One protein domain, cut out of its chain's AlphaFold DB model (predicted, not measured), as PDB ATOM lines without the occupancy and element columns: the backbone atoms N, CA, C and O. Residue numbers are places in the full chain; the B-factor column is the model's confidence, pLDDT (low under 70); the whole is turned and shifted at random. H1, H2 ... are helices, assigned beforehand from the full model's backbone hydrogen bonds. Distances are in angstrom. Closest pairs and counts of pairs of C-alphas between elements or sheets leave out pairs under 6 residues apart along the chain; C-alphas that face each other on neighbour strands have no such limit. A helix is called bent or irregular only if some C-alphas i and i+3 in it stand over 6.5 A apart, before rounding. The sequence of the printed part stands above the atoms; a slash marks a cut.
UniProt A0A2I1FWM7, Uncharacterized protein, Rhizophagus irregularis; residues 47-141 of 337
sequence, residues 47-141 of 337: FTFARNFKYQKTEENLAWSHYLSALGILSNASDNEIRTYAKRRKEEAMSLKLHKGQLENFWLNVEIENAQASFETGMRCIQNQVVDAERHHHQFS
ATOM      1  N   PHE A  47     -36.828  16.359  -0.234       48.84
ATOM      2  CA  PHE A  47     -35.380  16.552  -0.256       48.84
ATOM      3  C   PHE A  47     -34.910  17.623   0.737       48.84
ATOM      4  O   PHE A  47     -33.917  17.423   1.434       48.84
ATOM      5  N   THR A  48     -35.681  18.701   0.904       52.19
ATOM      6  CA  THR A  48     -35.471  19.685   1.978       52.19
ATOM      7  C   THR A  48     -35.694  19.054   3.346       52.19
ATOM      8  O   THR A  48     -34.964  19.349   4.288       52.19
ATOM      9  N   PHE A  49     -36.663  18.141   3.459       53.53
ATOM     10  CA  PHE A  49     -36.899  17.393   4.690       53.53
ATOM     11  C   PHE A  49     -35.676  16.539   5.069       53.53
ATOM     12  O   PHE A  49     -35.144  16.711   6.156       53.53
ATOM     13  N   ALA A  50     -35.153  15.706   4.161       49.66
ATOM     14  CA  ALA A  50     -33.994  14.849   4.444       49.66
ATOM     15  C   ALA A  50     -32.698  15.628   4.758       49.66
ATOM     16  O   ALA A  50     -31.969  15.265   5.681       49.66
ATOM     17  N   ARG A  51     -32.428  16.727   4.038       51.00
ATOM     18  CA  ARG A  51     -31.216  17.546   4.228       51.00
ATOM     19  C   ARG A  51     -31.150  18.216   5.606       51.00
ATOM     20  O   ARG A  51     -30.065  18.365   6.154       51.00
ATOM     21  N   ASN A  52     -32.298  18.577   6.185       50.31
ATOM     22  CA  ASN A  52     -32.365  19.223   7.501       50.31
ATOM     23  C   ASN A  52     -32.082  18.269   8.680       50.31
ATOM     24  O   ASN A  52     -31.690  18.737   9.741       50.31
ATOM     25  N   PHE A  53     -32.249  16.952   8.517       51.31
ATOM     26  CA  PHE A  53     -32.080  15.984   9.615       51.31
ATOM     27  C   PHE A  53     -30.657  15.413   9.749       51.31
ATOM     28  O   PHE A  53     -30.378  14.694  10.706       51.31
ATOM     29  N   LYS A  54     -29.736  15.745   8.832       50.34
ATOM     30  CA  LYS A  54     -28.352  15.227   8.811       50.34
ATOM     31  C   LYS A  54     -27.503  15.674  10.021       50.34
ATOM     32  O   LYS A  54     -26.468  15.071  10.270       50.34
ATOM     33  N   TYR A  55     -27.938  16.684  10.785       50.19
ATOM     34  CA  TYR A  55     -27.103  17.370  11.785       50.19
ATOM     35  C   TYR A  55     -27.488  17.163  13.262       50.19
ATOM     36  O   TYR A  55     -26.854  17.757  14.129       50.19
ATOM     37  N   GLN A  56     -28.463  16.307  13.604       53.06
ATOM     38  CA  GLN A  56     -28.830  16.067  15.014       53.06
ATOM     39  C   GLN A  56     -28.843  14.573  15.376       53.06
ATOM     40  O   GLN A  56     -29.745  13.818  15.020       53.06
ATOM     41  N   LYS A  57     -27.829  14.152  16.146       53.56
ATOM     42  CA  LYS A  57     -27.547  12.756  16.548       53.56
ATOM     43  C   LYS A  57     -28.681  12.096  17.354       53.56
ATOM     44  O   LYS A  57     -28.805  10.875  17.363       53.56
ATOM     45  N   THR A  58     -29.502  12.892  18.038       56.59
ATOM     46  CA  THR A  58     -30.678  12.455  18.815       56.59
ATOM     47  C   THR A  58     -31.934  12.276  17.958       56.59
ATOM     48  O   THR A  58     -32.854  11.568  18.368       56.59
ATOM     49  N   GLU A  59     -31.967  12.844  16.751       65.38
ATOM     50  CA  GLU A  59     -33.136  12.825  15.865       65.38
ATOM     51  C   GLU A  59     -33.032  11.773  14.746       65.38
ATOM     52  O   GLU A  59     -33.979  11.599  13.985       65.38
ATOM     53  N   GLU A  60     -31.944  10.995  14.680       67.44
ATOM     54  CA  GLU A  60     -31.728   9.942  13.666       67.44
ATOM     55  C   GLU A  60     -32.886   8.925  13.621       67.44
ATOM     56  O   GLU A  60     -33.402   8.597  12.550       67.44
ATOM     57  N   ASN A  61     -33.364   8.477  14.788       72.81
ATOM     58  CA  ASN A  61     -34.499   7.553  14.888       72.81
ATOM     59  C   ASN A  61     -35.814   8.193  14.423       72.81
ATOM     60  O   ASN A  61     -36.655   7.530  13.810       72.81
ATOM     61  N   LEU A  62     -35.990   9.486  14.707       75.94
ATOM     62  CA  LEU A  62     -37.175  10.235  14.312       75.94
ATOM     63  C   LEU A  62     -37.182  10.425  12.791       75.94
ATOM     64  O   LEU A  62     -38.153  10.040  12.138       75.94
ATOM     65  N   ALA A  63     -36.071  10.897  12.222       74.88
ATOM     66  CA  ALA A  63     -35.858  11.047  10.785       74.88
ATOM     67  C   ALA A  63     -36.097   9.730  10.033       74.88
ATOM     68  O   ALA A  63     -36.804   9.705   9.025       74.88
ATOM     69  N   TRP A  64     -35.585   8.618  10.565       79.62
ATOM     70  CA  TRP A  64     -35.808   7.287  10.007       79.62
ATOM     71  C   TRP A  64     -37.285   6.876  10.026       79.62
ATOM     72  O   TRP A  64     -37.812   6.376   9.029       79.62
ATOM     73  N   SER A  65     -37.988   7.136  11.132       80.62
ATOM     74  CA  SER A  65     -39.423   6.852  11.232       80.62
ATOM     75  C   SER A  65     -40.239   7.665  10.219       80.62
ATOM     76  O   SER A  65     -41.119   7.117   9.549       80.62
ATOM     77  N   HIS A  66     -39.900   8.946  10.032       82.81
ATOM     78  CA  HIS A  66     -40.545   9.809   9.048       82.81
ATOM     79  C   HIS A  66     -40.244   9.361   7.618       82.81
ATOM     80  O   HIS A  66     -41.159   9.315   6.796       82.81
ATOM     81  N   TYR A  67     -39.002   8.970   7.333       83.62
ATOM     82  CA  TYR A  67     -38.594   8.427   6.041       83.62
ATOM     83  C   TYR A  67     -39.406   7.177   5.671       83.62
ATOM     84  O   TYR A  67     -40.044   7.127   4.617       83.62
ATOM     85  N   LEU A  68     -39.469   6.190   6.572       86.56
ATOM     86  CA  LEU A  68     -40.247   4.968   6.355       86.56
ATOM     87  C   LEU A  68     -41.753   5.238   6.248       86.56
ATOM     88  O   LEU A  68     -42.444   4.573   5.468       86.56
ATOM     89  N   SER A  69     -42.265   6.212   7.004       86.88
ATOM     90  CA  SER A  69     -43.663   6.646   6.935       86.88
ATOM     91  C   SER A  69     -43.990   7.261   5.571       86.88
ATOM     92  O   SER A  69     -44.942   6.840   4.913       86.88
ATOM     93  N   ALA A  70     -43.149   8.175   5.082       85.44
ATOM     94  CA  ALA A  70     -43.300   8.803   3.773       85.44
ATOM     95  C   ALA A  70     -43.233   7.777   2.630       85.44
ATOM     96  O   ALA A  70     -44.097   7.776   1.750       85.44
ATOM     97  N   LEU A  71     -42.281   6.840   2.676       86.25
ATOM     98  CA  LEU A  71     -42.241   5.721   1.732       86.25
ATOM     99  C   LEU A  71     -43.492   4.839   1.828       86.25
ATOM    100  O   LEU A  71     -43.987   4.352   0.813       86.25
ATOM    101  N   GLY A  72     -44.038   4.653   3.031       87.69
ATOM    102  CA  GLY A  72     -45.319   3.983   3.243       87.69
ATOM    103  C   GLY A  72     -46.470   4.673   2.511       87.69
ATOM    104  O   GLY A  72     -47.236   4.005   1.818       87.69
ATOM    105  N   ILE A  73     -46.557   6.000   2.591       87.56
ATOM    106  CA  ILE A  73     -47.569   6.789   1.874       87.56
ATOM    107  C   ILE A  73     -47.376   6.652   0.356       87.56
ATOM    108  O   ILE A  73     -48.323   6.329  -0.363       87.56
ATOM    109  N   LEU A  74     -46.141   6.810  -0.130       83.75
ATOM    110  CA  LEU A  74     -45.811   6.707  -1.557       83.75
ATOM    111  C   LEU A  74     -46.016   5.292  -2.120       83.75
ATOM    112  O   LEU A  74     -46.370   5.135  -3.286       83.75
ATOM    113  N   SER A  75     -45.889   4.252  -1.294       89.25
ATOM    114  CA  SER A  75     -46.166   2.865  -1.690       89.25
ATOM    115  C   SER A  75     -47.644   2.583  -2.005       89.25
ATOM    116  O   SER A  75     -47.958   1.515  -2.537       89.25
ATOM    117  N   ASN A  76     -48.531   3.545  -1.727       87.19
ATOM    118  CA  ASN A  76     -49.949   3.527  -2.090       87.19
ATOM    119  C   ASN A  76     -50.291   4.507  -3.230       87.19
ATOM    120  O   ASN A  76     -51.466   4.676  -3.552       87.19
ATOM    121  N   ALA A  77     -49.297   5.158  -3.847       88.56
ATOM    122  CA  ALA A  77     -49.526   6.106  -4.934       88.56
ATOM    123  C   ALA A  77     -50.202   5.437  -6.147       88.56
ATOM    124  O   ALA A  77     -49.927   4.280  -6.484       88.56
ATOM    125  N   SER A  78     -51.079   6.177  -6.834       85.12
ATOM    126  CA  SER A  78     -51.759   5.711  -8.052       85.12
ATOM    127  C   SER A  78     -50.782   5.464  -9.205       85.12
ATOM    128  O   SER A  78     -50.992   4.537  -9.983       85.12
ATOM    129  N   ASP A  79     -49.690   6.224  -9.256       92.81
ATOM    130  CA  ASP A  79     -48.594   6.049 -10.205       92.81
ATOM    131  C   ASP A  79     -47.801   4.761  -9.914       92.81
ATOM    132  O   ASP A  79     -47.330   4.537  -8.795       92.81
ATOM    133  N   ASN A  80     -47.674   3.890 -10.919       89.75
ATOM    134  CA  ASN A  80     -47.045   2.581 -10.769       89.75
ATOM    135  C   ASN A  80     -45.516   2.659 -10.614       89.75
ATOM    136  O   ASN A  80     -44.933   1.821  -9.919       89.75
ATOM    137  N   GLU A  81     -44.865   3.651 -11.221       87.00
ATOM    138  CA  GLU A  81     -43.414   3.838 -11.116       87.00
ATOM    139  C   GLU A  81     -43.049   4.307  -9.709       87.00
ATOM    140  O   GLU A  81     -42.220   3.680  -9.043       87.00
ATOM    141  N   ILE A  82     -43.757   5.325  -9.204       79.56
ATOM    142  CA  ILE A  82     -43.570   5.854  -7.842       79.56
ATOM    143  C   ILE A  82     -43.825   4.762  -6.807       79.56
ATOM    144  O   ILE A  82     -43.046   4.580  -5.870       79.56
ATOM    145  N   ARG A  83     -44.896   3.989  -6.999       91.19
ATOM    146  CA  ARG A  83     -45.254   2.888  -6.106       91.19
ATOM    147  C   ARG A  83     -44.165   1.822  -6.044       91.19
ATOM    148  O   ARG A  83     -43.815   1.365  -4.956       91.19
ATOM    149  N   THR A  84     -43.647   1.417  -7.202       88.62
ATOM    150  CA  THR A  84     -42.611   0.380  -7.309       88.62
ATOM    151  C   THR A  84     -41.299   0.864  -6.698       88.62
ATOM    152  O   THR A  84     -40.675   0.132  -5.930       88.62
ATOM    153  N   TYR A  85     -40.922   2.114  -6.970       87.00
ATOM    154  CA  TYR A  85     -39.749   2.751  -6.383       87.00
ATOM    155  C   TYR A  85     -39.845   2.828  -4.854       87.00
ATOM    156  O   TYR A  85     -38.943   2.373  -4.150       87.00
ATOM    157  N   ALA A  86     -40.966   3.333  -4.327       85.75
ATOM    158  CA  ALA A  86     -41.169   3.486  -2.892       85.75
ATOM    159  C   ALA A  86     -41.164   2.139  -2.155       85.75
ATOM    160  O   ALA A  86     -40.581   2.035  -1.077       85.75
ATOM    161  N   LYS A  87     -41.765   1.093  -2.744       90.25
ATOM    162  CA  LYS A  87     -41.721  -0.269  -2.188       90.25
ATOM    163  C   LYS A  87     -40.300  -0.811  -2.120       90.25
ATOM    164  O   LYS A  87     -39.881  -1.221  -1.042       90.25
ATOM    165  N   ARG A  88     -39.550  -0.735  -3.225       90.31
ATOM    166  CA  ARG A  88     -38.156  -1.194  -3.278       90.31
ATOM    167  C   ARG A  88     -37.297  -0.486  -2.231       90.31
ATOM    168  O   ARG A  88     -36.628  -1.144  -1.448       90.31
ATOM    169  N   ARG A  89     -37.385   0.845  -2.150       84.50
ATOM    170  CA  ARG A  89     -36.621   1.633  -1.170       84.50
ATOM    171  C   ARG A  89     -37.000   1.322   0.265       84.50
ATOM    172  O   ARG A  89     -36.131   1.274   1.126       84.50
ATOM    173  N   LYS A  90     -38.284   1.083   0.532       88.19
ATOM    174  CA  LYS A  90     -38.747   0.689   1.864       88.19
ATOM    175  C   LYS A  90     -38.197  -0.684   2.247       88.19
ATOM    176  O   LYS A  90     -37.797  -0.873   3.388       88.19
ATOM    177  N   GLU A  91     -38.170  -1.628   1.312       87.31
ATOM    178  CA  GLU A  91     -37.605  -2.965   1.517       87.31
ATOM    179  C   GLU A  91     -36.088  -2.924   1.716       87.31
ATOM    180  O   GLU A  91     -35.601  -3.531   2.664       87.31
ATOM    181  N   GLU A  92     -35.353  -2.157   0.908       84.62
ATOM    182  CA  GLU A  92     -33.913  -1.922   1.084       84.62
ATOM    183  C   GLU A  92     -33.628  -1.310   2.460       84.62
ATOM    184  O   GLU A  92     -32.823  -1.844   3.219       84.62
ATOM    185  N   ALA A  93     -34.357  -0.255   2.829       82.25
ATOM    186  CA  ALA A  93     -34.249   0.397   4.130       82.25
ATOM    187  C   ALA A  93     -34.547  -0.562   5.297       82.25
ATOM    188  O   ALA A  93     -33.823  -0.571   6.283       82.25
ATOM    189  N   MET A  94     -35.584  -1.400   5.201       80.81
ATOM    190  CA  MET A  94     -35.917  -2.370   6.254       80.81
ATOM    191  C   MET A  94     -34.959  -3.569   6.298       80.81
ATOM    192  O   MET A  94     -34.714  -4.112   7.376       80.81
ATOM    193  N   SER A  95     -34.436  -4.004   5.148       81.81
ATOM    194  CA  SER A  95     -33.471  -5.107   5.057       81.81
ATOM    195  C   SER A  95     -32.107  -4.697   5.590       81.81
ATOM    196  O   SER A  95     -31.391  -5.508   6.180       81.81
ATOM    197  N   LEU A  96     -31.743  -3.438   5.385       70.62
ATOM    198  CA  LEU A  96     -30.581  -2.842   5.988       70.62
ATOM    199  C   LEU A  96     -30.949  -2.451   7.433       70.62
ATOM    200  O   LEU A  96     -31.314  -1.317   7.724       70.62
ATOM    201  N   LYS A  97     -30.846  -3.388   8.383       62.56
ATOM    202  CA  LYS A  97     -30.704  -3.035   9.809       62.56
ATOM    203  C   LYS A  97     -29.355  -2.319   9.985       62.56
ATOM    204  O   LYS A  97     -28.389  -2.925  10.436       62.56
ATOM    205  N   LEU A  98     -29.265  -1.078   9.513       56.25
ATOM    206  CA  LEU A  98     -28.009  -0.345   9.366       56.25
ATOM    207  C   LEU A  98     -27.433  -0.058  10.748       56.25
ATOM    208  O   LEU A  98     -28.056   0.624  11.563       56.25
ATOM    209  N   HIS A  99     -26.214  -0.536  10.996       58.06
ATOM    210  CA  HIS A  99     -25.373   0.090  12.012       58.06
ATOM    211  C   HIS A  99     -25.117   1.550  11.597       58.06
ATOM    212  O   HIS A  99     -25.074   1.859  10.411       58.06
ATOM    213  N   LYS A 100     -24.940   2.457  12.562       56.78
ATOM    214  CA  LYS A 100     -24.856   3.920  12.370       56.78
ATOM    215  C   LYS A 100     -24.059   4.387  11.131       56.78
ATOM    216  O   LYS A 100     -24.594   5.137  10.324       56.78
ATOM    217  N   GLY A 101     -22.842   3.878  10.908       59.00
ATOM    218  CA  GLY A 101     -22.002   4.272   9.751       59.00
ATOM    219  C   GLY A 101     -22.519   3.806   8.380       59.00
ATOM    220  O   GLY A 101     -22.050   4.208   7.322       59.00
ATOM    221  N   GLN A 102     -23.514   2.936   8.380       64.81
ATOM    222  CA  GLN A 102     -24.133   2.359   7.203       64.81
ATOM    223  C   GLN A 102     -25.335   3.233   6.762       64.81
ATOM    224  O   GLN A 102     -25.630   3.329   5.570       64.81
ATOM    225  N   LEU A 103     -25.962   3.953   7.706       65.75
ATOM    226  CA  LEU A 103     -26.999   4.959   7.444       65.75
ATOM    227  C   LEU A 103     -26.432   6.203   6.748       65.75
ATOM    228  O   LEU A 103     -27.049   6.724   5.826       65.75
ATOM    229  N   GLU A 104     -25.237   6.642   7.139       66.69
ATOM    230  CA  GLU A 104     -24.537   7.759   6.489       66.69
ATOM    231  C   GLU A 104     -24.239   7.452   5.014       66.69
ATOM    232  O   GLU A 104     -24.562   8.252   4.137       66.69
ATOM    233  N   ASN A 105     -23.732   6.249   4.725       72.12
ATOM    234  CA  ASN A 105     -23.504   5.784   3.353       72.12
ATOM    235  C   ASN A 105     -24.806   5.663   2.547       72.12
ATOM    236  O   ASN A 105     -24.836   5.982   1.360       72.12
ATOM    237  N   PHE A 106     -25.897   5.228   3.183       72.12
ATOM    238  CA  PHE A 106     -27.210   5.188   2.544       72.12
ATOM    239  C   PHE A 106     -27.676   6.589   2.123       72.12
ATOM    240  O   PHE A 106     -28.071   6.778   0.973       72.12
ATOM    241  N   TRP A 107     -27.583   7.582   3.014       72.56
ATOM    242  CA  TRP A 107     -27.951   8.963   2.694       72.56
ATOM    243  C   TRP A 107     -27.047   9.581   1.632       72.56
ATOM    244  O   TRP A 107     -27.555  10.255   0.739       72.56
ATOM    245  N   LEU A 108     -25.743   9.307   1.684       76.12
ATOM    246  CA  LEU A 108     -24.797   9.756   0.668       76.12
ATOM    247  C   LEU A 108     -25.158   9.196  -0.716       76.12
ATOM    248  O   LEU A 108     -25.191   9.943  -1.688       76.12
ATOM    249  N   ASN A 109     -25.513   7.912  -0.806       75.44
ATOM    250  CA  ASN A 109     -25.943   7.303  -2.067       75.44
ATOM    251  C   ASN A 109     -27.251   7.910  -2.588       75.44
ATOM    252  O   ASN A 109     -27.361   8.196  -3.778       75.44
ATOM    253  N   VAL A 110     -28.222   8.165  -1.704       72.38
ATOM    254  CA  VAL A 110     -29.464   8.864  -2.071       72.38
ATOM    255  C   VAL A 110     -29.165  10.276  -2.591       72.38
ATOM    256  O   VAL A 110     -29.767  10.713  -3.569       72.38
ATOM    257  N   GLU A 111     -28.235  10.998  -1.963       71.50
ATOM    258  CA  GLU A 111     -27.820  12.347  -2.368       71.50
ATOM    259  C   GLU A 111     -27.130  12.341  -3.743       71.50
ATOM    260  O   GLU A 111     -27.492  13.138  -4.611       71.50
ATOM    261  N   ILE A 112     -26.226  11.385  -3.983       74.81
ATOM    262  CA  ILE A 112     -25.536  11.193  -5.269       74.81
ATOM    263  C   ILE A 112     -26.530  10.879  -6.394       74.81
ATOM    264  O   ILE A 112     -26.506  11.527  -7.441       74.81
ATOM    265  N   GLU A 113     -27.435   9.922  -6.188       73.19
ATOM    266  CA  GLU A 113     -28.421   9.539  -7.206       73.19
ATOM    267  C   GLU A 113     -29.389  10.687  -7.527       73.19
ATOM    268  O   GLU A 113     -29.752  10.895  -8.687       73.19
ATOM    269  N   ASN A 114     -29.772  11.484  -6.524       68.81
ATOM    270  CA  ASN A 114     -30.601  12.671  -6.733       68.81
ATOM    271  C   ASN A 114     -29.865  13.762  -7.516       68.81
ATOM    272  O   ASN A 114     -30.461  14.394  -8.396       68.81
ATOM    273  N   ALA A 115     -28.585  13.992  -7.212       68.31
ATOM    274  CA  ALA A 115     -27.756  14.938  -7.948       68.31
ATOM    275  C   ALA A 115     -27.641  14.521  -9.421       68.31
ATOM    276  O   ALA A 115     -27.840  15.347 -10.314       68.31
ATOM    277  N   GLN A 116     -27.441  13.226  -9.681       74.12
ATOM    278  CA  GLN A 116     -27.395  12.682 -11.034       74.12
ATOM    279  C   GLN A 116     -28.737  12.837 -11.769       74.12
ATOM    280  O   GLN A 116     -28.769  13.346 -12.888       74.12
ATOM    281  N   ALA A 117     -29.861  12.481 -11.139       69.94
ATOM    282  CA  ALA A 117     -31.187  12.615 -11.752       69.94
ATOM    283  C   ALA A 117     -31.561  14.083 -12.051       69.94
ATOM    284  O   ALA A 117     -32.206  14.384 -13.065       69.94
ATOM    285  N   SER A 118     -31.146  15.006 -11.180       67.56
ATOM    286  CA  SER A 118     -31.333  16.450 -11.367       67.56
ATOM    287  C   SER A 118     -30.488  16.968 -12.527       67.56
ATOM    288  O   SER A 118     -31.006  17.671 -13.396       67.56
ATOM    289  N   PHE A 119     -29.222  16.551 -12.593       73.88
ATOM    290  CA  PHE A 119     -28.316  16.872 -13.691       73.88
ATOM    291  C   PHE A 119     -28.847  16.362 -15.041       73.88
ATOM    292  O   PHE A 119     -28.968  17.137 -15.987       73.88
ATOM    293  N   GLU A 120     -29.267  15.096 -15.127       73.81
ATOM    294  CA  GLU A 120     -29.847  14.515 -16.347       73.81
ATOM    295  C   GLU A 120     -31.123  15.244 -16.795       73.81
ATOM    296  O   GLU A 120     -31.357  15.440 -17.992       73.81
ATOM    297  N   THR A 121     -31.953  15.679 -15.841       75.44
ATOM    298  CA  THR A 121     -33.155  16.470 -16.135       75.44
ATOM    299  C   THR A 121     -32.786  17.849 -16.680       75.44
ATOM    300  O   THR A 121     -33.345  18.260 -17.698       75.44
ATOM    301  N   GLY A 122     -31.831  18.541 -16.051       77.69
ATOM    302  CA  GLY A 122     -31.330  19.834 -16.521       77.69
ATOM    303  C   GLY A 122     -30.766  19.748 -17.939       77.69
ATOM    304  O   GLY A 122     -31.145  20.536 -18.806       77.69
ATOM    305  N   MET A 123     -29.961  18.721 -18.217       77.19
ATOM    306  CA  MET A 123     -29.397  18.475 -19.548       77.19
ATOM    307  C   MET A 123     -30.473  18.220 -20.608       77.19
ATOM    308  O   MET A 123     -30.375  18.732 -21.725       77.19
ATOM    309  N   ARG A 124     -31.539  17.490 -20.264       76.19
ATOM    310  CA  ARG A 124     -32.669  17.258 -21.177       76.19
ATOM    311  C   ARG A 124     -33.435  18.545 -21.489       76.19
ATOM    312  O   ARG A 124     -33.849  18.748 -22.628       76.19
ATOM    313  N   CYS A 125     -33.617  19.421 -20.502       72.62
ATOM    314  CA  CYS A 125     -34.253  20.724 -20.706       72.62
ATOM    315  C   CYS A 125     -33.435  21.609 -21.655       72.62
ATOM    316  O   CYS A 125     -34.008  22.207 -22.563       72.62
ATOM    317  N   ILE A 126     -32.109  21.638 -21.491       78.25
ATOM    318  CA  ILE A 126     -31.206  22.407 -22.359       78.25
ATOM    319  C   ILE A 126     -31.255  21.875 -23.797       78.25
ATOM    320  O   ILE A 126     -31.417  22.656 -24.730       78.25
ATOM    321  N   GLN A 127     -31.195  20.554 -23.992       74.06
ATOM    322  CA  GLN A 127     -31.285  19.953 -25.329       74.06
ATOM    323  C   GLN A 127     -32.596  20.305 -26.044       74.06
ATOM    324  O   GLN A 127     -32.573  20.661 -27.219       74.06
ATOM    325  N   ASN A 128     -33.730  20.263 -25.338       73.62
ATOM    326  CA  ASN A 128     -35.020  20.624 -25.928       73.62
ATOM    327  C   ASN A 128     -35.081  22.111 -26.328       73.62
ATOM    328  O   ASN A 128     -35.583  22.425 -27.402       73.62
ATOM    329  N   GLN A 129     -34.514  23.016 -25.520       72.25
ATOM    330  CA  GLN A 129     -34.459  24.449 -25.852       72.25
ATOM    331  C   GLN A 129     -33.578  24.739 -27.075       72.25
ATOM    332  O   GLN A 129     -33.933  25.583 -27.895       72.25
ATOM    333  N   VAL A 130     -32.456  24.027 -27.230       71.00
ATOM    334  CA  VAL A 130     -31.577  24.157 -28.406       71.00
ATOM    335  C   VAL A 130     -32.293  23.693 -29.679       71.00
ATOM    336  O   VAL A 130     -32.250  24.391 -30.690       71.00
ATOM    337  N   VAL A 131     -33.020  22.573 -29.618       71.88
ATOM    338  CA  VAL A 131     -33.812  22.064 -30.753       71.88
ATOM    339  C   VAL A 131     -34.926  23.041 -31.154       71.88
ATOM    340  O   VAL A 131     -35.186  23.234 -32.345       71.88
ATOM    341  N   ASP A 132     -35.572  23.689 -30.183       62.69
ATOM    342  CA  ASP A 132     -36.602  24.693 -30.459       62.69
ATOM    343  C   ASP A 132     -35.999  25.977 -31.061       62.69
ATOM    344  O   ASP A 132     -36.534  26.511 -32.037       62.69
ATOM    345  N   ALA A 133     -34.843  26.431 -30.565       63.72
ATOM    346  CA  ALA A 133     -34.123  27.580 -31.119       63.72
ATOM    347  C   ALA A 133     -33.644  27.339 -32.566       63.72
ATOM    348  O   ALA A 133     -33.813  28.209 -33.427       63.72
ATOM    349  N   GLU A 134     -33.122  26.147 -32.874       64.25
ATOM    350  CA  GLU A 134     -32.742  25.757 -34.241       64.25
ATOM    351  C   GLU A 134     -33.950  25.715 -35.188       64.25
ATOM    352  O   GLU A 134     -33.875  26.178 -36.332       64.25
ATOM    353  N   ARG A 135     -35.104  25.231 -34.707       64.50
ATOM    354  CA  ARG A 135     -36.352  25.225 -35.483       64.50
ATOM    355  C   ARG A 135     -36.819  26.644 -35.823       64.50
ATOM    356  O   ARG A 135     -37.272  26.880 -36.946       64.50
ATOM    357  N   HIS A 136     -36.687  27.587 -34.892       61.91
ATOM    358  CA  HIS A 136     -37.020  28.994 -35.131       61.91
ATOM    359  C   HIS A 136     -36.070  29.663 -36.136       61.91
ATOM    360  O   HIS A 136     -36.530  30.410 -37.003       61.91
ATOM    361  N   HIS A 137     -34.774  29.339 -36.101       61.59
ATOM    362  CA  HIS A 137     -33.810  29.847 -37.083       61.59
ATOM    363  C   HIS A 137     -34.119  29.373 -38.513       61.59
ATOM    364  O   HIS A 137     -34.084  30.169 -39.454       61.59
ATOM    365  N   HIS A 138     -34.520  28.111 -38.692       56.53
ATOM    366  CA  HIS A 138     -34.869  27.580 -40.014       56.53
ATOM    367  C   HIS A 138     -36.136  28.205 -40.629       56.53
ATOM    368  O   HIS A 138     -36.242  28.298 -41.857       56.53
ATOM    369  N   GLN A 139     -37.090  28.659 -39.807       58.44
ATOM    370  CA  GLN A 139     -38.293  29.358 -40.285       58.44
ATOM    371  C   GLN A 139     -37.997  30.788 -40.763       58.44
ATOM    372  O   GLN A 139     -38.576  31.233 -41.759       58.44
ATOM    373  N   PHE A 140     -37.059  31.487 -40.119       53.78
ATOM    374  CA  PHE A 140     -36.616  32.814 -40.558       53.78
ATOM    375  C   PHE A 140     -35.705  32.758 -41.794       53.78
ATOM    376  O   PHE A 140     -35.793  33.617 -42.669       53.78
ATOM    377  N   SER A 141     -34.879  31.718 -41.935       53.38
ATOM    378  CA  SER A 141     -34.035  31.562 -43.128       53.38
ATOM    379  C   SER A 141     -34.823  31.141 -44.377       53.38
ATOM    380  O   SER A 141     -34.474  31.561 -45.479       53.38
TER     381      SER A 141
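Overview. This is residues 47 to 141 of the 337 residues of an uncharacterized protein of Rhizophagus irregularis (UniProt A0A2I1FWM7). One long helix, H4, runs out of a small body, its residues 115 to 141 sticking out as an arm that makes the length. In the body H2 and H3 form a helical hairpin, with short H1 close to H2. The printed part has 95 residues with four named helices, H1 to H4 in order, and no named strand: all helix. It is extended, radius of gyration of the C-alphas 19.2 A, spanning 64 by 31 by 18 A.

Arrangement. H1, residues 47 to 52, is close to but not clearly touching H2, residues 60 to 74; the closest C-alphas, of Ala 50 and Ala 63, are 7.6 A apart. With residues 68 to 74 alone H2 touches H3, residues 80 to 95, opposite ways at a shallow tilt of 31 degrees; the closest C-alphas, of Leu 71 and Ala 86, are 5.2 A apart. H4, residues 100 to 141, is near H1 but apart from H2 and H3. Every O i to N i+4 pair is within hydrogen-bond range in H1, H2 and H3; 36 of 38 in H4.

Along the chain. H1 begins at C-alpha 47 (-35.380, 16.552, -0.256). First to last C-alpha, H4 measures 62.7 A.

Size, cuts and confidence. The printed part has no cut. Low-confidence residues include 47 to 60.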